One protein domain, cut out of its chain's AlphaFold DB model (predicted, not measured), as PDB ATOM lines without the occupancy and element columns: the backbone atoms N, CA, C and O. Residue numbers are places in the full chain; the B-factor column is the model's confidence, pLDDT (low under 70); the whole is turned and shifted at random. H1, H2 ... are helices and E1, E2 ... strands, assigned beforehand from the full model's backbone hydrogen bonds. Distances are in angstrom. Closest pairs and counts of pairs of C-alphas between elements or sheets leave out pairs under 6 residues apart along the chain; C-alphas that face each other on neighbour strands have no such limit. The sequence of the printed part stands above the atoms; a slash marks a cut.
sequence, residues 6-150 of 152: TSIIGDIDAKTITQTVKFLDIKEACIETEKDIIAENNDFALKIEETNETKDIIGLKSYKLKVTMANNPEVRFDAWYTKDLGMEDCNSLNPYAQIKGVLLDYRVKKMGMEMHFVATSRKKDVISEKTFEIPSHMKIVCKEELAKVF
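This is residues 6 to 150 of the 152 residues of an uncharacterized protein of Bacteroidetes bacterium (UniProt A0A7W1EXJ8). Two antiparallel sheets make the two parts of this model: at one end of the longest axis a small sheet of E1, E2 and E3 with the short helix H2 over E3, and, from the other end to the middle, a larger, strongly twisted sheet with E4, E5 and E6 at that end and the hairpin of E7 and E8 reaching into the middle. H1 lies between the lobes and grazes both sheets, while the long link from E8 to H2 loops back from the large lobe to the small one, its residues 124 to 130 sticking out. The printed part has 145 residues, with two named helices and eight named strands in the order E1 E2 E3 H1 E4 E5 E6 E7 E8 H2; the sheet orders are E1 E2 E3 and E4 E5 E6 E7 E8. The class is mostly strand, and the whole is compact, with a radius of gyration of the C-alphas of 16.0 A and spans of 47 by 39 by 29 A.

E1, residues 6 to 11, begins at C-alpha 6 (51.372, -32.594, 25.539). E2, residues 16 to 23, is 23.2 A long, and E3, residues 26 to 32, is 18.9 A. H1, residues 34 to 43, measures 14.2 A. E4, residues 46 to 57, begins at C-alpha 46 (37.788, -15.079, 36.034), is 22.6 A long and bends by 91 degrees at residue 52. E5, residues 60 to 69, is 26.5 A long, and E6, residues 76 to 82, is 20.4 A. E7, residues 102 to 110, is 17.7 A long and bends by 94 degrees at residue 105; E8 is residues 113 to 118. H2, residues 143 to 147, ends at C-alpha 147 (45.089, -36.204, 35.639).

E1, E2 and E3 form a meander, each strand the antiparallel neighbour of the one before, with N 9 and O 18 at 2.8 A and N 19 and O 30 at 2.9 A. H2 is on this sheet, over E3, at a height over the sheet of 8.0 A; its closest C-alphas to E3 are those of Lys 143 and Cys 30, 6.0 A apart. H1 only grazes this sheet with residues 34 to 40, and only grazes the larger sheet with residues 37 to 43. E4 to E8 form a second meander, with E4 and E8 as edge strands: N 49 and O 66 are 2.9 A apart, N 65 and O 79 2.8 A, N 82 and O 102 2.8 A, and N 108 and O 115 3.0 A. E7 pairs in a staggered way, with E6 over residues 102 to 105 and with E8 over 105 to 110. E2 and E7 are apart, but only just, at 8.2 A. In H1 and H2 every O i to N i+4 pair is within hydrogen-bond range.

The C-alphas farthest apart are those of Asp 25 and Asn 52, at 47.3 A. The long links are E6 to E7, with 19 residues, and E8 to H2, with 24; in the latter, residues 139 to 140 pair in parallel with residues 28 to 29 of E3. The printed part has no cut, its mean pLDDT is 94.6, and no printed residue is under 70.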
ATOM      1  N   THR A   6      52.810 -32.809  25.391       91.44
ATOM      2  CA  THR A   6      51.372 -32.594  25.539       91.44
ATOM      3  C   THR A   6      50.873 -31.661  24.447       91.44
ATOM      4  O   THR A   6      51.625 -30.827  23.938       91.44
ATOM      5  N   SER A   7      49.608 -31.816  24.080       92.69
ATOM      6  CA  SER A   7      48.873 -30.896  23.215       92.69
ATOM      7  C   SER A   7      47.489 -30.666  23.804       92.69
ATOM      8  O   SER A   7      46.878 -31.606  24.313       92.69
ATOM      9  N   ILE A   8      47.005 -29.429  23.708       94.06
ATOM     10  CA  ILE A   8      45.633 -29.037  24.035       94.06
ATOM     11  C   ILE A   8      45.044 -28.455  22.758       94.06
ATOM     12  O   ILE A   8      45.536 -27.447  22.254       94.06
ATOM     13  N   ILE A   9      44.031 -29.117  22.218       95.00
ATOM     14  CA  ILE A   9      43.431 -28.806  20.922       95.00
ATOM     15  C   ILE A   9      41.964 -28.479  21.174       95.00
ATOM     16  O   ILE A   9      41.239 -29.317  21.703       95.00
ATOM     17  N   GLY A  10      41.541 -27.261  20.841       94.94
ATOM     18  CA  GLY A  10      40.143 -26.848  20.925       94.94
ATOM     19  C   GLY A  10      39.475 -26.897  19.555       94.94
ATOM     20  O   GLY A  10      40.006 -26.328  18.605       94.94
ATOM     21  N   ASP A  11      38.312 -27.534  19.479       95.62
ATOM     22  CA  ASP A  11      37.409 -27.487  18.330       95.62
ATOM     23  C   ASP A  11      36.208 -26.614  18.706       95.62
ATOM     24  O   ASP A  11      35.384 -26.999  19.540       95.62
ATOM     25  N   ILE A  12      36.155 -25.405  18.141       94.06
ATOM     26  CA  ILE A  12      35.143 -24.390  18.469       94.06
ATOM     27  C   ILE A  12      33.764 -24.804  17.949       94.06
ATOM     28  O   ILE A  12      32.769 -24.589  18.641       94.06
ATOM     29  N   ASP A  13      33.702 -25.432  16.775       93.75
ATOM     30  CA  ASP A  13      32.442 -25.821  16.141       93.75
ATOM     31  C   ASP A  13      31.821 -27.021  16.863       93.75
ATOM     32  O   ASP A  13      30.628 -27.019  17.182       93.75
ATOM     33  N   ALA A  14      32.638 -28.027  17.193       96.38
ATOM     34  CA  ALA A  14      32.206 -29.186  17.972       96.38
ATOM     35  C   ALA A  14      32.101 -28.896  19.477       96.38
ATOM     36  O   ALA A  14      31.530 -29.697  20.221       96.38
ATOM     37  N   LYS A  15      32.667 -27.772  19.933       96.69
ATOM     38  CA  LYS A  15      32.799 -27.382  21.342       96.69
ATOM     39  C   LYS A  15      33.444 -28.465  22.201       96.69
ATOM     40  O   LYS A  15      32.942 -28.825  23.269       96.69
ATOM     41  N   THR A  16      34.564 -28.991  21.722       97.19
ATOM     42  CA  THR A  16      35.342 -30.005  22.439       97.19
ATOM     43  C   THR A  16      36.775 -29.553  22.658       97.19
ATOM     44  O   THR A  16      37.314 -28.732  21.914       97.19
ATOM     45  N   ILE A  17      37.404 -30.089  23.703       96.69
ATOM     46  CA  ILE A  17      38.837 -29.932  23.944       96.69
ATOM     47  C   ILE A  17      39.458 -31.315  24.027       96.69
ATOM     48  O   ILE A  17      39.067 -32.141  24.844       96.69
ATOM     49  N   THR A  18      40.478 -31.546  23.216       96.62
ATOM     50  CA  THR A  18      41.318 -32.734  23.290       96.62
ATOM     51  C   THR A  18      42.609 -32.400  24.022       96.62
ATOM     52  O   THR A  18      43.314 -31.462  23.652       96.62
ATOM     53  N   GLN A  19      42.951 -33.189  25.036       94.81
ATOM     54  CA  GLN A  19      44.197 -33.075  25.792       94.81
ATOM     55  C   GLN A  19      44.993 -34.369  25.623       94.81
ATOM     56  O   GLN A  19      44.452 -35.450  25.833       94.81
ATOM     57  N   THR A  20      46.266 -34.275  25.240       94.50
ATOM     58  CA  THR A  20      47.139 -35.446  25.056       94.50
ATOM     59  C   THR A  20      48.299 -35.428  26.037       94.50
ATOM     60  O   THR A  20      48.825 -34.366  26.370       94.50
ATOM     61  N   VAL A  21      48.726 -36.608  26.476       93.38
ATOM     62  CA  VAL A  21      49.910 -36.789  27.314       93.38
ATOM     63  C   VAL A  21      50.743 -37.936  26.766       93.38
ATOM     64  O   VAL A  21      50.277 -39.067  26.622       93.38
ATOM     65  N   LYS A  22      52.007 -37.638  26.473       92.62
ATOM     66  CA  LYS A  22      53.032 -38.613  26.121       92.62
ATOM     67  C   LYS A  22      54.217 -38.464  27.065       92.62
ATOM     68  O   LYS A  22      54.946 -37.470  27.006       92.62
ATOM     69  N   PHE A  23      54.428 -39.475  27.898       90.62
ATOM     70  CA  PHE A  23      55.530 -39.528  28.851       90.62
ATOM     71  C   PHE A  23      55.947 -40.976  29.107       90.62
ATOM     72  O   PHE A  23      55.154 -41.772  29.597       90.62
ATOM     73  N   LEU A  24      57.199 -41.320  28.780       88.75
ATOM     74  CA  LEU A  24      57.691 -42.704  28.821       88.75
ATOM     75  C   LEU A  24      56.758 -43.638  28.019       88.75
ATOM     76  O   LEU A  24      56.589 -43.434  26.813       88.75
ATOM     77  N   ASP A  25      56.142 -44.619  28.678       89.94
ATOM     78  CA  ASP A  25      55.200 -45.566  28.070       89.94
ATOM     79  C   ASP A  25      53.749 -45.059  28.053       89.94
ATOM     80  O   ASP A  25      52.898 -45.632  27.369       89.94
ATOM     81  N   ILE A  26      53.459 -43.956  28.749       91.94
ATOM     82  CA  ILE A  26      52.133 -43.335  28.784       91.94
ATOM     83  C   ILE A  26      51.911 -42.590  27.466       91.94
ATOM     84  O   ILE A  26      52.704 -41.726  27.085       91.94
ATOM     85  N   LYS A  27      50.830 -42.944  26.765       95.19
ATOM     86  CA  LYS A  27      50.354 -42.309  25.526       95.19
ATOM     87  C   LYS A  27      48.836 -42.244  25.581       95.19
ATOM     88  O   LYS A  27      48.150 -43.138  25.083       95.19
ATOM     89  N   GLU A  28      48.326 -41.213  26.228       96.00
ATOM     90  CA  GLU A  28      46.906 -41.088  26.526       96.00
ATOM     91  C   GLU A  28      46.339 -39.788  25.965       96.00
ATOM     92  O   GLU A  28      47.049 -38.792  25.806       96.00
ATOM     93  N   ALA A  29      45.052 -39.815  25.646       96.50
ATOM     94  CA  ALA A  29      44.300 -38.638  25.257       96.50
ATOM     95  C   ALA A  29      42.948 -38.618  25.972       96.50
ATOM     96  O   ALA A  29      42.345 -39.663  26.212       96.50
ATOM     97  N   CYS A  30      42.463 -37.428  26.290       96.25
ATOM     98  CA  CYS A  30      41.133 -37.202  26.833       96.25
ATOM     99  C   CYS A  30      40.398 -36.207  25.937       96.25
ATOM    100  O   CYS A  30      40.982 -35.201  25.533       96.25
ATOM    101  N   ILE A  31      39.136 -36.499  25.630       96.94
ATOM    102  CA  ILE A  31      38.246 -35.616  24.878       96.94
ATOM    103  C   ILE A  31      37.204 -35.092  25.864       96.94
ATOM    104  O   ILE A  31      36.389 -35.860  26.373       96.94
ATOM    105  N   GLU A  32      37.251 -33.797  26.143       96.06
ATOM    106  CA  GLU A  32      36.304 -33.090  26.999       96.06
ATOM    107  C   GLU A  32      35.145 -32.540  26.168       96.06
ATOM    108  O   GLU A  32      35.346 -31.907  25.125       96.06
ATOM    109  N   THR A  33      33.926 -32.766  26.652       97.06
ATOM    110  CA  THR A  33      32.701 -32.219  26.059       97.06
ATOM    111  C   THR A  33      32.465 -30.774  26.503       97.06
ATOM    112  O   THR A  33      33.036 -30.325  27.496       97.06
ATOM    113  N   GLU A  34      31.546 -30.059  25.845       96.81
ATOM    114  CA  GLU A  34      31.117 -28.714  26.268       96.81
ATOM    115  C   GLU A  34      30.750 -28.663  27.764       96.81
ATOM    116  O   GLU A  34      31.120 -27.724  28.466       96.81
ATOM    117  N   LYS A  35      30.083 -29.700  28.285       96.50
ATOM    118  CA  LYS A  35      29.722 -29.779  29.707       96.50
ATOM    119  C   LYS A  35      30.957 -29.832  30.612       96.50
ATOM    120  O   LYS A  35      30.982 -29.150  31.637       96.50
ATOM    121  N   ASP A  36      31.954 -30.631  30.246       94.44
ATOM    122  CA  ASP A  36      33.194 -30.783  31.017       94.44
ATOM    123  C   ASP A  36      34.008 -29.484  30.996       94.44
ATOM    124  O   ASP A  36      34.533 -29.054  32.025       94.44
ATOM    125  N   ILE A  37      34.036 -28.819  29.837       95.19
ATOM    126  CA  ILE A  37      34.690 -27.524  29.628       95.19
ATOM    127  C   ILE A  37      34.025 -26.440  30.479       95.19
ATOM    128  O   ILE A  37      34.714 -25.705  31.181       95.19
ATOM    129  N   ILE A  38      32.691 -26.348  30.466       95.19
ATOM    130  CA  ILE A  38      31.948 -25.387  31.294       95.19
ATOM    131  C   ILE A  38      32.227 -25.633  32.779       95.19
ATOM    132  O   ILE A  38      32.450 -24.680  33.525       95.19
ATOM    133  N   ALA A  39      32.239 -26.894  33.218       93.38
ATOM    134  CA  ALA A  39      32.534 -27.234  34.605       93.38
ATOM    135  C   ALA A  39      33.952 -26.794  35.014       93.38
ATOM    136  O   ALA A  39      34.112 -26.157  36.056       93.38
ATOM    137  N   GLU A  40      34.966 -27.068  34.187       91.62
ATOM    138  CA  GLU A  40      36.346 -26.635  34.445       91.62
ATOM    139  C   GLU A  40      36.494 -25.107  34.415       91.62
ATOM    140  O   GLU A  40      37.140 -24.530  35.291       91.62
ATOM    141  N   ASN A  41      35.856 -24.436  33.455       94.25
ATOM    142  CA  ASN A  41      35.906 -22.980  33.348       94.25
ATOM    143  C   ASN A  41      35.213 -22.293  34.532       94.25
ATOM    144  O   ASN A  41      35.669 -21.239  34.965       94.25
ATOM    145  N   ASN A  42      34.154 -22.887  35.086       93.81
ATOM    146  CA  ASN A  42      33.502 -22.382  36.296       93.81
ATOM    147  C   ASN A  42      34.378 -22.562  37.545       93.81
ATOM    148  O   ASN A  42      34.402 -21.680  38.405       93.81
ATOM    149  N   ASP A  43      35.124 -23.666  37.635       91.88
ATOM    150  CA  ASP A  43      36.097 -23.901  38.713       91.88
ATOM    151  C   ASP A  43      37.286 -22.921  38.640       91.88
ATOM    152  O   ASP A  43      37.879 -22.561  39.658       91.88
ATOM    153  N   PHE A  44      37.590 -22.420  37.439       94.50
ATOM    154  CA  PHE A  44      38.596 -21.388  37.175       94.50
ATOM    155  C   PHE A  44      37.972 -20.078  36.652       94.50
ATOM    156  O   PHE A  44      38.507 -19.434  35.750       94.50
ATOM    157  N   ALA A  45      36.827 -19.666  37.205       96.44
ATOM    158  CA  ALA A  45      36.114 -18.481  36.725       96.44
ATOM    159  C   ALA A  45      36.890 -17.180  36.995       96.44
ATOM    160  O   ALA A  45      37.352 -16.936  38.112       96.44
ATOM    161  N   LEU A  46      36.983 -16.303  35.990       97.75
ATOM    162  CA  LEU A  46      37.788 -15.079  36.034       97.75
ATOM    163  C   LEU A  46      36.921 -13.817  36.016       97.75
ATOM    164  O   LEU A  46      35.965 -13.705  35.253       97.75
ATOM    165  N   LYS A  47      37.310 -12.819  36.810       98.00
ATOM    166  CA  LYS A  47      36.933 -11.415  36.611       98.00
ATOM    167  C   LYS A  47      38.088 -10.730  35.893       98.00
ATOM    168  O   LYS A  47      39.197 -10.703  36.428       98.00
ATOM    169  N   ILE A  48      37.834 -10.206  34.698       98.44
ATOM    170  CA  ILE A  48      38.874  -9.630  33.842       98.44
ATOM    171  C   ILE A  48      38.556  -8.165  33.550       98.44
ATOM    172  O   ILE A  48      37.451  -7.837  33.120       98.44
ATOM    173  N   GLU A  49      39.546  -7.306  33.760       98.25
ATOM    174  CA  GLU A  49      39.536  -5.888  33.410       98.25
ATOM    175  C   GLU A  49      40.589  -5.639  32.320       98.25
ATOM    176  O   GLU A  49      41.776  -5.915  32.516       98.25
ATOM    177  N   GLU A  50      40.161  -5.118  31.169       97.56
ATOM    178  CA  GLU A  50      41.085  -4.610  30.151       97.56
ATOM    179  C   GLU A  50      41.716  -3.298  30.618       97.56
ATOM    180  O   GLU A  50      41.042  -2.441  31.191       97.56
ATOM    181  N   THR A  51      43.005  -3.113  30.340       97.88
ATOM    182  CA  THR A  51      43.704  -1.865  30.660       97.88
ATOM    183  C   THR A  51      44.276  -1.203  29.406       97.88
ATOM    184  O   THR A  51      44.299  -1.774  28.317       97.88
ATOM    185  N   ASN A  52      44.772   0.025  29.567       96.50
ATOM    186  CA  ASN A  52      45.468   0.756  28.506       96.50
ATOM    187  C   ASN A  52      46.974   0.427  28.437       96.50
ATOM    188  O   ASN A  52      47.688   0.994  27.609       96.50
ATOM    189  N   GLU A  53      47.481  -0.447  29.315       98.50
ATOM    190  CA  GLU A  53      48.886  -0.855  29.302       98.50
ATOM    191  C   GLU A  53      49.155  -1.770  28.105       98.50
ATOM    192  O   GLU A  53      48.416  -2.720  27.835       98.50
ATOM    193  N   THR A  54      50.250  -1.493  27.400       98.44
ATOM    194  CA  THR A  54      50.680  -2.291  26.252       98.44
ATOM    195  C   THR A  54      52.162  -2.622  26.340       98.44
ATOM    196  O   THR A  54      52.936  -1.866  26.930       98.44
ATOM    197  N   LYS A  55      52.555  -3.755  25.760       98.00
ATOM    198  CA  LYS A  55      53.958  -4.148  25.580       98.00
ATOM    199  C   LYS A  55      54.127  -4.938  24.283       98.00
ATOM    200  O   LYS A  55      53.144  -5.429  23.729       98.00
ATOM    201  N   ASP A  56      55.363  -5.060  23.815       97.81
ATOM    202  CA  ASP A  56      55.702  -6.021  22.765       97.81
ATOM    203  C   ASP A  56      55.892  -7.409  23.390       97.81
ATOM    204  O   ASP A  56      56.605  -7.556  24.387       97.81
ATOM    205  N   ILE A  57      55.235  -8.421  22.829       97.88
ATOM    206  CA  ILE A  57      55.521  -9.831  23.106       97.88
ATOM    207  C   ILE A  57      55.758 -10.471  21.751       97.88
ATOM    208  O   ILE A  57      54.877 -10.411  20.902       97.88
ATOM    209  N   ILE A  58      56.924 -11.081  21.533       97.06
ATOM    210  CA  ILE A  58      57.261 -11.807  20.293       97.06
ATOM    211  C   ILE A  58      56.997 -11.009  18.994       97.06
ATOM    212  O   ILE A  58      56.626 -11.593  17.972       97.06
ATOM    213  N   GLY A  59      57.196  -9.683  19.017       96.62
ATOM    214  CA  GLY A  59      56.946  -8.803  17.869       96.62
ATOM    215  C   GLY A  59      55.467  -8.479  17.635       96.62
ATOM    216  O   GLY A  59      55.082  -8.182  16.503       96.62
ATOM    217  N   LEU A  60      54.629  -8.620  18.666       97.19
ATOM    218  CA  LEU A  60      53.193  -8.358  18.639       97.19
ATOM    219  C   LEU A  60      52.802  -7.319  19.678       97.19
ATOM    220  O   LEU A  60      53.150  -7.439  20.862       97.19
ATOM    221  N   LYS A  61      51.984  -6.348  19.257       97.81
ATOM    222  CA  LYS A  61      51.399  -5.396  20.194       97.81
ATOM    223  C   LYS A  61      50.421  -6.147  21.085       97.81
ATOM    224  O   LYS A  61      49.437  -6.732  20.622       97.81
ATOM    225  N   SER A  62      50.718  -6.126  22.373       98.25
ATOM    226  CA  SER A  62      49.993  -6.884  23.380       98.25
ATOM    227  C   SER A  62      49.389  -5.948  24.412       98.25
ATOM    228  O   SER A  62      50.007  -4.956  24.797       98.25
ATOM    229  N   TYR A  63      48.187  -6.280  24.859       98.44
ATOM    230  CA  TYR A  63      47.352  -5.504  25.763       98.44
ATOM    231  C   TYR A  63      47.224  -6.247  27.084       98.44
ATOM    232  O   TYR A  63      47.039  -7.469  27.099       98.44
ATOM    233  N   LYS A  64      47.348  -5.514  28.184       98.75
ATOM    234  CA  LYS A  64      47.274  -6.084  29.522       98.75
ATOM    235  C   LYS A  64      45.832  -6.314  29.949       98.75
ATOM    236  O   LYS A  64      44.946  -5.490  29.719       98.75
ATOM    237  N   LEU A  65      45.648  -7.408  30.666       98.81
ATOM    238  CA  LEU A  65      44.456  -7.761  31.409       98.81
ATOM    239  C   LEU A  65      44.821  -7.831  32.887       98.81
ATOM    240  O   LEU A  65      45.798  -8.491  33.243       98.81
ATOM    241  N   LYS A  66      44.022  -7.205  33.747       98.62
ATOM    242  CA  LYS A  66      44.041  -7.487  35.183       98.62
ATOM    243  C   LYS A  66      43.033  -8.587  35.459       98.62
ATOM    244  O   LYS A  66      41.845  -8.426  35.179       98.62
ATOM    245  N   VAL A  67      43.507  -9.697  36.004       98.56
ATOM    246  CA  VAL A  67      42.697 -10.887  36.243       98.56
ATOM    247  C   VAL A  67      42.576 -11.127  37.741       98.56
ATOM    248  O   VAL A  67      43.556 -11.057  38.482       98.56
ATOM    249  N   THR A  68      41.357 -11.393  38.196       98.38
ATOM    250  CA  THR A  68      41.041 -11.783  39.574       98.38
ATOM    251  C   THR A  68      40.231 -13.069  39.549       98.38
ATOM    252  O   THR A  68      39.256 -13.166  38.802       98.38
ATOM    253  N   MET A  69      40.594 -14.050  40.372       96.06
ATOM    254  CA  MET A  69      39.824 -15.292  40.458       96.06
ATOM    255  C   MET A  69      38.481 -15.042  41.145       96.06
ATOM    256  O   MET A  69      38.414 -14.436  42.215       96.06
ATOM    257  N   ALA A  70      37.387 -15.490  40.530       95.25
ATOM    258  CA  ALA A  70      36.042 -15.237  41.039       95.25
ATOM    259  C   ALA A  70      35.777 -15.976  42.361       95.25
ATOM    260  O   ALA A  70      35.113 -15.425  43.238       95.25
ATOM    261  N   ASN A  71      36.318 -17.190  42.503       92.56
ATOM    262  CA  ASN A  71      36.223 -18.016  43.710       92.56
ATOM    263  C   ASN A  71      37.244 -17.632  44.799       92.56
ATOM    264  O   ASN A  71      37.023 -17.949  45.965       92.56
ATOM    265  N   ASN A  72      38.327 -16.932  44.447       94.50
ATOM    266  CA  ASN A  72      39.333 -16.450  45.391       94.50
ATOM    267  C   ASN A  72      39.864 -15.054  44.995       94.50
ATOM    268  O   ASN A  72      40.906 -14.953  44.347       94.50
ATOM    269  N   PRO A  73      39.180 -13.966  45.399       95.19
ATOM    270  CA  PRO A  73      39.527 -12.599  44.990       95.19
ATOM    271  C   PRO A  73      40.909 -12.079  45.429       95.19
ATOM    272  O   PRO A  73      41.354 -11.030  44.945       95.19
ATOM    273  N   GLU A  74      41.585 -12.789  46.336       96.75
ATOM    274  CA  GLU A  74      42.969 -12.507  46.738       96.75
ATOM    275  C   GLU A  74      43.976 -12.959  45.671       96.75
ATOM    276  O   GLU A  74      45.070 -12.406  45.564       96.75
ATOM    277  N   VAL A  75      43.605 -13.932  44.832       96.19
ATOM    278  CA  VAL A  75      44.435 -14.381  43.714       96.19
ATOM    279  C   VAL A  75      44.230 -13.437  42.538       96.19
ATOM    280  O   VAL A  75      43.194 -13.446  41.864       96.19
ATOM    281  N   ARG A  76      45.254 -12.619  42.297       97.62
ATOM    282  CA  ARG A  76      45.310 -11.644  41.208       97.62
ATOM    283  C   ARG A  76      46.568 -11.850  40.389       97.62
ATOM    284  O   ARG A  76      47.636 -12.118  40.938       97.62
ATOM    285  N   PHE A  77      46.443 -11.706  39.081       98.06
ATOM    286  CA  PHE A  77      47.566 -11.795  38.161       98.06
ATOM    287  C   PHE A  77      47.288 -10.988  36.898       98.06
ATOM    288  O   PHE A  77      46.146 -10.637  36.595       98.06
ATOM    289  N   ASP A  78      48.353 -10.699  36.163       98.44
ATOM    290  CA  ASP A  78      48.250 -10.089  34.850       98.44
ATOM    291  C   ASP A  78      48.156 -11.183  33.786       98.44
ATOM    292  O   ASP A  78      48.813 -12.221  33.890       98.44
ATOM    293  N   ALA A  79      47.372 -10.927  32.747       98.69
ATOM    294  CA  ALA A  79      47.419 -11.679  31.502       98.69
ATOM    295  C   ALA A  79      47.627 -10.720  30.325       98.69
ATOM    296  O   ALA A  79      47.433  -9.509  30.452       98.69
ATOM    297  N   TRP A  80      48.045 -11.243  29.179       98.75
ATOM    298  CA  TRP A  80      48.305 -10.451  27.983       98.75
ATOM    299  C   TRP A  80      47.730 -11.120  26.750       98.75
ATOM    300  O   TRP A  80      47.843 -12.334  26.576       98.75
ATOM    301  N   TYR A  81      47.154 -10.303  25.875       98.38
ATOM    302  CA  TYR A  81      46.566 -10.750  24.619       98.38
ATOM    303  C   TYR A  81      46.905  -9.792  23.478       98.38
ATOM    304  O   TYR A  81      47.270  -8.640  23.712       98.38
ATOM    305  N   THR A  82      46.780 -10.246  22.236       97.88
ATOM    306  CA  THR A  82      47.010  -9.433  21.036       97.88
ATOM    307  C   THR A  82      45.803  -9.460  20.105       97.88
ATOM    308  O   THR A  82      45.094 -10.462  20.010       97.88
ATOM    309  N   LYS A  83      45.603  -8.365  19.369       96.19
ATOM    310  CA  LYS A  83      44.591  -8.248  18.305       96.19
ATOM    311  C   LYS A  83      45.187  -8.432  16.905       96.19
ATOM    312  O   LYS A  83      44.450  -8.601  15.940       96.19
ATOM    313  N   ASP A  84      46.513  -8.481  16.795       95.12
ATOM    314  CA  ASP A  84      47.246  -8.453  15.522       95.12
ATOM    315  C   ASP A  84      47.090  -9.745  14.690       95.12
ATOM    316  O   ASP A  84      47.531  -9.802  13.543       95.12
ATOM    317  N   LEU A  85      46.494 -10.798  15.264       91.81
ATOM    318  CA  LEU A  85      46.323 -12.112  14.630       91.81
ATOM    319  C   LEU A  85      44.910 -12.366  14.074       91.81
ATOM    320  O   LEU A  85      44.705 -13.387  13.429       91.81
ATOM    321  N   GLY A  86      43.947 -11.462  14.297       84.06
ATOM    322  CA  GLY A  86      42.617 -11.516  13.664       84.06
ATOM    323  C   GLY A  86      41.687 -12.659  14.104       84.06
ATOM    324  O   GLY A  86      40.642 -12.848  13.493       84.06
ATOM    325  N   MET A  87      42.040 -13.414  15.147       85.75
ATOM    326  CA  MET A  87      41.216 -14.496  15.702       85.75
ATOM    327  C   MET A  87      40.500 -14.001  16.965       85.75
ATOM    328  O   MET A  87      41.049 -14.099  18.059       85.75
ATOM    329  N   GLU A  88      39.310 -13.411  16.818       90.31
ATOM    330  CA  GLU A  88      38.588 -12.830  17.964       90.31
ATOM    331  C   GLU A  88      38.017 -13.897  18.912       90.31
ATOM    332  O   GLU A  88      38.153 -13.752  20.123       90.31
ATOM    333  N   ASP A  89      37.457 -14.989  18.381       91.25
ATOM    334  CA  ASP A  89      36.688 -15.971  19.168       91.25
ATOM    335  C   ASP A  89      37.502 -17.205  19.609       91.25
ATOM    336  O   ASP A  89      36.950 -18.190  20.113       91.25
ATOM    337  N   CYS A  90      38.834 -17.171  19.467       93.75
ATOM    338  CA  CYS A  90      39.705 -18.315  19.775       93.75
ATOM    339  C   CYS A  90      39.725 -18.711  21.264       93.75
ATOM    340  O   CYS A  90      40.237 -19.774  21.612       93.75
ATOM    341  N   ASN A  91      39.173 -17.872  22.144       96.12
ATOM    342  CA  ASN A  91      39.097 -18.119  23.585       96.12
ATOM    343  C   ASN A  91      37.747 -18.686  24.046       96.12
ATOM    344  O   ASN A  91      37.564 -18.908  25.239       96.12
ATOM    345  N   SER A  92      36.803 -18.927  23.133       95.88
ATOM    346  CA  SER A  92      35.423 -19.341  23.448       95.88
ATOM    347  C   SER A  92      35.306 -20.606  24.312       95.88
ATOM    348  O   SER A  92      34.331 -20.758  25.045       95.88
ATOM    349  N   LEU A  93      36.307 -21.489  24.274       96.12
ATOM    350  CA  LEU A  93      36.343 -22.730  25.056       96.12
ATOM    351  C   LEU A  93      37.120 -22.612  26.378       96.12
ATOM    352  O   LEU A  93      37.350 -23.617  27.052       96.12
ATOM    353  N   ASN A  94      37.563 -21.419  26.771       95.00
ATOM    354  CA  ASN A  94      38.342 -21.209  27.991       95.00
ATOM    355  C   ASN A  94      37.788 -20.033  28.831       95.00
ATOM    356  O   ASN A  94      36.898 -19.310  28.376       95.00
ATOM    357  N   PRO A  95      38.288 -19.809  30.064       96.88
ATOM    358  CA  PRO A  95      37.753 -18.785  30.967       96.88
ATOM    359  C   PRO A  95      37.906 -17.330  30.487       96.88
ATOM    360  O   PRO A  95      37.401 -16.415  31.133       96.88
ATOM    361  N   TYR A  96      38.596 -17.097  29.368       97.56
ATOM    362  CA  TYR A  96      38.797 -15.788  28.748       97.56
ATOM    363  C   TYR A  96      37.856 -15.560  27.556       97.56
ATOM    364  O   TYR A  96      38.157 -14.721  26.714       97.56
ATOM    365  N   ALA A  97      36.720 -16.262  27.460       96.19
ATOM    366  CA  ALA A  97      35.786 -16.171  26.328       96.19
ATOM    367  C   ALA A  97      35.349 -14.735  25.951       96.19
ATOM    368  O   ALA A  97      35.008 -14.478  24.803       96.19
ATOM    369  N   GLN A  98      35.386 -13.786  26.893       95.69
ATOM    370  CA  GLN A  98      35.091 -12.365  26.648       95.69
ATOM    371  C   GLN A  98      36.224 -11.579  25.960       95.69
ATOM    372  O   GLN A  98      36.011 -10.448  25.527       95.69
ATOM    373  N   ILE A  99      37.434 -12.136  25.892       97.44
ATOM    374  CA  ILE A  99      38.617 -11.472  25.346       97.44
ATOM    375  C   ILE A  99      38.712 -11.737  23.851       97.44
ATOM    376  O   ILE A  99      38.952 -12.864  23.419       97.44
ATOM    377  N   LYS A 100      38.589 -10.654  23.081       96.06
ATOM    378  CA  LYS A 100      38.695 -10.656  21.623       96.06
ATOM    379  C   LYS A 100      40.143 -10.531  21.175       96.06
ATOM    380  O   LYS A 100      40.678  -9.422  21.075       96.06
ATOM    381  N   GLY A 101      40.773 -11.668  20.910       96.12
ATOM    382  CA  GLY A 101      42.155 -11.755  20.446       96.12
ATOM    383  C   GLY A 101      42.907 -12.928  21.063       96.12
ATOM    384  O   GLY A 101      42.385 -13.670  21.886       96.12
ATOM    385  N   VAL A 102      44.167 -13.096  20.683       97.25
ATOM    386  CA  VAL A 102      44.952 -14.281  21.050       97.25
ATOM    387  C   VAL A 102      45.708 -14.034  22.348       97.25
ATOM    388  O   VAL A 102      46.462 -13.064  22.441       97.25
ATOM    389  N   LEU A 103      45.535 -14.907  23.343       97.81
ATOM    390  CA  LEU A 103      46.294 -14.863  24.595       97.81
ATOM    391  C   LEU A 103      47.766 -15.237  24.353       97.81
ATOM    392  O   LEU A 103      48.063 -16.196  23.642       97.81
ATOM    393  N   LEU A 104      48.690 -14.491  24.959       98.00
ATOM    394  CA  LEU A 104      50.141 -14.687  24.825       98.00
ATOM    395  C   LEU A 104      50.845 -14.946  26.160       98.00
ATOM    396  O   LEU A 104      51.935 -15.502  26.174       98.00
ATOM    397  N   ASP A 105      50.253 -14.530  27.273       98.44
ATOM    398  CA  ASP A 105      50.797 -14.698  28.623       98.44
ATOM    399  C   ASP A 105      49.596 -14.801  29.563       98.44
ATOM    400  O   ASP A 105      48.905 -13.808  29.779       98.44
ATOM    401  N   TYR A 106      49.227 -16.008  29.985       98.06
ATOM    402  CA  TYR A 106      47.951 -16.235  30.666       98.06
ATOM    403  C   TYR A 106      47.944 -17.527  31.477       98.06
ATOM    404  O   TYR A 106      48.756 -18.429  31.259       98.06
ATOM    405  N   ARG A 107      46.993 -17.631  32.411       97.12
ATOM    406  CA  ARG A 107      46.808 -18.824  33.243       97.12
ATOM    407  C   ARG A 107      45.481 -19.504  32.978       97.12
ATOM    408  O   ARG A 107      44.470 -18.817  32.875       97.12
ATOM    409  N   VAL A 108      45.479 -20.829  32.912       94.12
ATOM    410  CA  VAL A 108      44.269 -21.661  32.807       94.12
ATOM    411  C   VAL A 108      44.454 -22.960  33.572       94.12
ATOM    412  O   VAL A 108      45.575 -23.450  33.702       94.12
ATOM    413  N   LYS A 109      43.351 -23.560  34.017       90.62
ATOM    414  CA  LYS A 109      43.357 -24.933  34.513       90.62
ATOM    415  C   LYS A 109      43.194 -25.909  33.349       90.62
ATOM    416  O   LYS A 109      42.267 -25.746  32.564       90.62
ATOM    417  N   LYS A 110      44.099 -26.880  33.225       88.75
ATOM    418  CA  LYS A 110      44.052 -27.977  32.240       88.75
ATOM    419  C   LYS A 110      44.760 -29.204  32.810       88.75
ATOM    420  O   LYS A 110      45.713 -29.061  33.572       88.75
ATOM    421  N   MET A 111      44.286 -30.404  32.478       85.50
ATOM    422  CA  MET A 111      44.785 -31.673  33.038       85.50
ATOM    423  C   MET A 111      44.830 -31.689  34.582       85.50
ATOM    424  O   MET A 111      45.691 -32.322  35.184       85.50
ATOM    425  N   GLY A 112      43.931 -30.947  35.240       81.31
ATOM    426  CA  GLY A 112      43.909 -30.812  36.701       81.31
ATOM    427  C   GLY A 112      44.934 -29.836  37.299       81.31
ATOM    428  O   GLY A 112      44.906 -29.627  38.509       81.31
ATOM    429  N   MET A 113      45.780 -29.191  36.491       86.62
ATOM    430  CA  MET A 113      46.810 -28.246  36.944       86.62
ATOM    431  C   MET A 113      46.490 -26.808  36.524       86.62
ATOM    432  O   MET A 113      46.029 -26.583  35.406       86.62
ATOM    433  N   GLU A 114      46.790 -25.824  37.378       91.44
ATOM    434  CA  GLU A 114      46.905 -24.424  36.945       91.44
ATOM    435  C   GLU A 114      48.205 -24.266  36.147       91.44
ATOM    436  O   GLU A 114      49.302 -24.434  36.679       91.44
ATOM    437  N   MET A 115      48.083 -23.970  34.856       91.56
ATOM    438  CA  MET A 115      49.205 -23.770  33.947       91.56
ATOM    439  C   MET A 115      49.346 -22.300  33.577       91.56
ATOM    440  O   MET A 115      48.354 -21.627  33.301       91.56
ATOM    441  N   HIS A 116      50.590 -21.825  33.515       96.31
ATOM    442  CA  HIS A 116      50.954 -20.501  33.013       96.31
ATOM    443  C   HIS A 116      51.594 -20.644  31.629       96.31
ATOM    444  O   HIS A 116      52.712 -21.139  31.498       96.31
ATOM    445  N   PHE A 117      50.865 -20.233  30.595       95.81
ATOM    446  CA  PHE A 117      51.334 -20.247  29.214       95.81
ATOM    447  C   PHE A 117      51.971 -18.907  28.864       95.81
ATOM    448  O   PHE A 117      51.345 -17.868  29.051       95.81
ATOM    449  N   VAL A 118      53.193 -18.944  28.325       97.50
ATOM    450  CA  VAL A 118      53.929 -17.767  27.844       97.50
ATOM    451  C   VAL A 118      54.413 -18.030  26.423       97.50
ATOM    452  O   VAL A 118      55.137 -18.993  26.164       97.50
ATOM    453  N   ALA A 119      54.018 -17.172  25.490       97.19
ATOM    454  CA  ALA A 119      54.413 -17.259  24.099       97.19
ATOM    455  C   ALA A 119      55.887 -16.852  23.944       97.19
ATOM    456  O   ALA A 119      56.287 -15.748  24.307       97.19
ATOM    457  N   THR A 120      56.704 -17.752  23.395       97.19
ATOM    458  CA  THR A 120      58.163 -17.566  23.273       97.19
ATOM    459  C   THR A 120      58.622 -17.266  21.850       97.19
ATOM    460  O   THR A 120      59.698 -16.709  21.653       97.19
ATOM    461  N   SER A 121      57.823 -17.624  20.841       95.94
ATOM    462  CA  SER A 121      58.117 -17.351  19.433       95.94
ATOM    463  C   SER A 121      56.847 -17.343  18.580       95.94
ATOM    464  O   SER A 121      55.815 -17.887  18.974       95.94
ATOM    465  N   ARG A 122      56.937 -16.746  17.385       93.25
ATOM    466  CA  ARG A 122      55.906 -16.798  16.341       93.25
ATOM    467  C   ARG A 122      56.535 -17.211  15.019       93.25
ATOM    468  O   ARG A 122      57.563 -16.661  14.632       93.25
ATOM    469  N   LYS A 123      55.866 -18.095  14.281       92.44
ATOM    470  CA  LYS A 123      56.185 -18.394  12.882       92.44
ATOM    471  C   LYS A 123      54.920 -18.378  12.032       92.44
ATOM    472  O   LYS A 123      53.856 -18.769  12.503       92.44
ATOM    473  N   LYS A 124      55.047 -17.925  10.785       91.19
ATOM    474  CA  LYS A 124      54.015 -18.101   9.762       91.19
ATOM    475  C   LYS A 124      54.349 -19.376   9.003       91.19
ATOM    476  O   LYS A 124      55.429 -19.466   8.431       91.19
ATOM    477  N   ASP A 125      53.450 -20.342   9.043       92.38
ATOM    478  CA  ASP A 125      53.670 -21.669   8.479       92.38
ATOM    479  C   ASP A 125      52.335 -22.243   7.992       92.38
ATOM    480  O   ASP A 125      51.275 -21.817   8.459       92.38
ATOM    481  N   VAL A 126      52.384 -23.185   7.055       92.38
ATOM    482  CA  VAL A 126      51.192 -23.935   6.640       92.38
ATOM    483  C   VAL A 126      51.080 -25.143   7.557       92.38
ATOM    484  O   VAL A 126      51.912 -26.048   7.515       92.38
ATOM    485  N   ILE A 127      50.060 -25.144   8.409       91.19
ATOM    486  CA  ILE A 127      49.825 -26.227   9.361       91.19
ATOM    487  C   ILE A 127      48.888 -27.250   8.719       91.19
ATOM    488  O   ILE A 127      47.826 -26.903   8.217       91.19
ATOM    489  N   SER A 128      49.301 -28.517   8.711       94.19
ATOM    490  CA  SER A 128      48.467 -29.626   8.240       94.19
ATOM    491  C   SER A 128      47.345 -29.907   9.238       94.19
ATOM    492  O   SER A 128      47.635 -30.008  10.430       94.19
ATOM    493  N   GLU A 129      46.131 -30.185   8.755       91.06
ATOM    494  CA  GLU A 129      44.979 -30.609   9.579       91.06
ATOM    495  C   GLU A 129      45.308 -31.794  10.498       91.06
ATOM    496  O   GLU A 129      44.939 -31.812  11.666       91.06
ATOM    497  N   LYS A 130      46.149 -32.722  10.021       91.38
ATOM    498  CA  LYS A 130      46.676 -33.848  10.817       91.38
ATOM    499  C   LYS A 130      47.356 -33.452  12.134       91.38
ATOM    500  O   LYS A 130      47.527 -34.300  12.999       91.38
ATOM    501  N   THR A 131      47.785 -32.197  12.284       90.44
ATOM    502  CA  THR A 131      48.363 -31.675  13.537       90.44
ATOM    503  C   THR A 131      47.328 -31.641  14.661       90.44
ATOM    504  O   THR A 131      47.692 -31.728  15.830       90.44
ATOM    505  N   PHE A 132      46.050 -31.521  14.303       92.50
ATOM    506  CA  PHE A 132      44.923 -31.452  15.227       92.50
ATOM    507  C   PHE A 132      44.240 -32.816  15.431       92.50
ATOM    508  O   PHE A 132      43.353 -32.937  16.270       92.50
ATOM    509  N   GLU A 133      44.658 -33.856  14.702       92.75
ATOM    510  CA  GLU A 133      44.124 -35.211  14.849       92.75
ATOM    511  C   GLU A 133      44.749 -35.935  16.050       92.75
ATOM    512  O   GLU A 133      45.956 -35.859  16.295       92.75
ATOM    513  N   ILE A 134      43.939 -36.717  16.769       92.75
ATOM    514  CA  ILE A 134      44.440 -37.619  17.812       92.75
ATOM    515  C   ILE A 134      45.146 -38.801  17.137       92.75
ATOM    516  O   ILE A 134      44.506 -39.541  16.382       92.75
ATOM    517  N   PRO A 135      46.439 -39.052  17.415       90.75
ATOM    518  CA  PRO A 135      47.124 -40.207  16.857       90.75
ATOM    519  C   PRO A 135      46.452 -41.522  17.273       90.75
ATOM    520  O   PRO A 135      46.227 -41.763  18.456       90.75
ATOM    521  N   SER A 136      46.232 -42.428  16.318       92.44
ATOM    522  CA  SER A 136      45.519 -43.703  16.531       92.44
ATOM    523  C   SER A 136      46.148 -44.650  17.564       92.44
ATOM    524  O   SER A 136      45.508 -45.598  18.006       92.44
ATOM    525  N   HIS A 137      47.406 -44.414  17.942       91.88
ATOM    526  CA  HIS A 137      48.121 -45.191  18.954       91.88
ATOM    527  C   HIS A 137      47.939 -44.654  20.383       91.88
ATOM    528  O   HIS A 137      48.498 -45.237  21.314       91.88
ATOM    529  N   MET A 138      47.247 -43.525  20.565       95.25
ATOM    530  CA  MET A 138      46.918 -43.005  21.889       95.25
ATOM    531  C   MET A 138      45.694 -43.725  22.447       95.25
ATOM    532  O   MET A 138      44.690 -43.913  21.761       95.25
ATOM    533  N   LYS A 139      45.771 -44.108  23.718       96.69
ATOM    534  CA  LYS A 139      44.643 -44.667  24.459       96.69
ATOM    535  C   LYS A 139      43.734 -43.525  24.911       96.69
ATOM    536  O   LYS A 139      44.184 -42.627  25.621       96.69
ATOM    537  N   ILE A 140      42.460 -43.566  24.528       97.06
ATOM    538  CA  ILE A 140      41.471 -42.615  25.043       97.06
ATOM    539  C   ILE A 140      41.127 -42.980  26.488       97.06
ATOM    540  O   ILE A 140      40.794 -44.130  26.779       97.06
ATOM    541  N   VAL A 141      41.205 -42.002  27.384       96.31
ATOM    542  CA  VAL A 141      40.904 -42.142  28.811       96.31
ATOM    543  C   VAL A 141      40.001 -41.009  29.298       96.31
ATOM    544  O   VAL A 141      39.840 -39.986  28.629       96.31
ATOM    545  N   CYS A 142      39.390 -41.187  30.472       93.81
ATOM    546  CA  CYS A 142      38.638 -40.118  31.121       93.81
ATOM    547  C   CYS A 142      39.573 -39.069  31.745       93.81
ATOM    548  O   CYS A 142      40.771 -39.304  31.937       93.81
ATOM    549  N   LYS A 143      39.006 -37.909  32.085       90.38
ATOM    550  CA  LYS A 143      39.725 -36.770  32.668       90.38
ATOM    551  C   LYS A 143      40.464 -37.146  33.951       90.38
ATOM    552  O   LYS A 143      41.610 -36.744  34.144       90.38
ATOM    553  N   GLU A 144      39.823 -37.933  34.810       90.25
ATOM    554  CA  GLU A 144      40.380 -38.366  36.093       90.25
ATOM    555  C   GLU A 144      41.600 -39.264  35.901       90.25
ATOM    556  O   GLU A 144      42.552 -39.172  36.668       90.25
ATOM    557  N   GLU A 145      41.587 -40.124  34.883       91.94
ATOM    558  CA  GLU A 145      42.717 -40.996  34.569       91.94
ATOM    559  C   GLU A 145      43.889 -40.186  34.004       91.94
ATOM    560  O   GLU A 145      45.009 -40.329  34.489       91.94
ATOM    561  N   LEU A 146      43.627 -39.262  33.069       91.44
ATOM    562  CA  LEU A 146      44.672 -38.403  32.499       91.44
ATOM    563  C   LEU A 146      45.347 -37.535  33.579       91.44
ATOM    564  O   LEU A 146      46.564 -37.356  33.569       91.44
ATOM    565  N   ALA A 147      44.572 -37.023  34.542       88.62
ATOM    566  CA  ALA A 147      45.089 -36.204  35.639       88.62
ATOM    567  C   ALA A 147      46.062 -36.969  36.558       88.62
ATOM    568  O   ALA A 147      47.017 -36.374  37.061       88.62
ATOM    569  N   LYS A 148      45.894 -38.291  36.731       88.88
ATOM    570  CA  LYS A 148      46.803 -39.123  37.548       88.88
ATOM    571  C   LYS A 148      48.231 -39.167  37.011       88.88
ATOM    572  O   LYS A 148      49.142 -39.529  37.751       88.88
ATOM    573  N   VAL A 149      48.456 -38.804  35.748       86.75
ATOM    574  CA  VAL A 149      49.813 -38.704  35.193       86.75
ATOM    575  C   VAL A 149      50.621 -37.597  35.888       86.75
ATOM    576  O   VAL A 149      51.843 -37.692  35.956       86.75
ATOM    577  N   PHE A 150      49.954 -36.581  36.446       81.31
ATOM    578  CA  PHE A 150      50.587 -35.403  37.050       81.31
ATOM    579  C   PHE A 150      50.575 -35.387  38.581       81.31
ATOM    580  O   PHE A 150      51.199 -34.519  39.183       81.31
TER     581      PHE A 150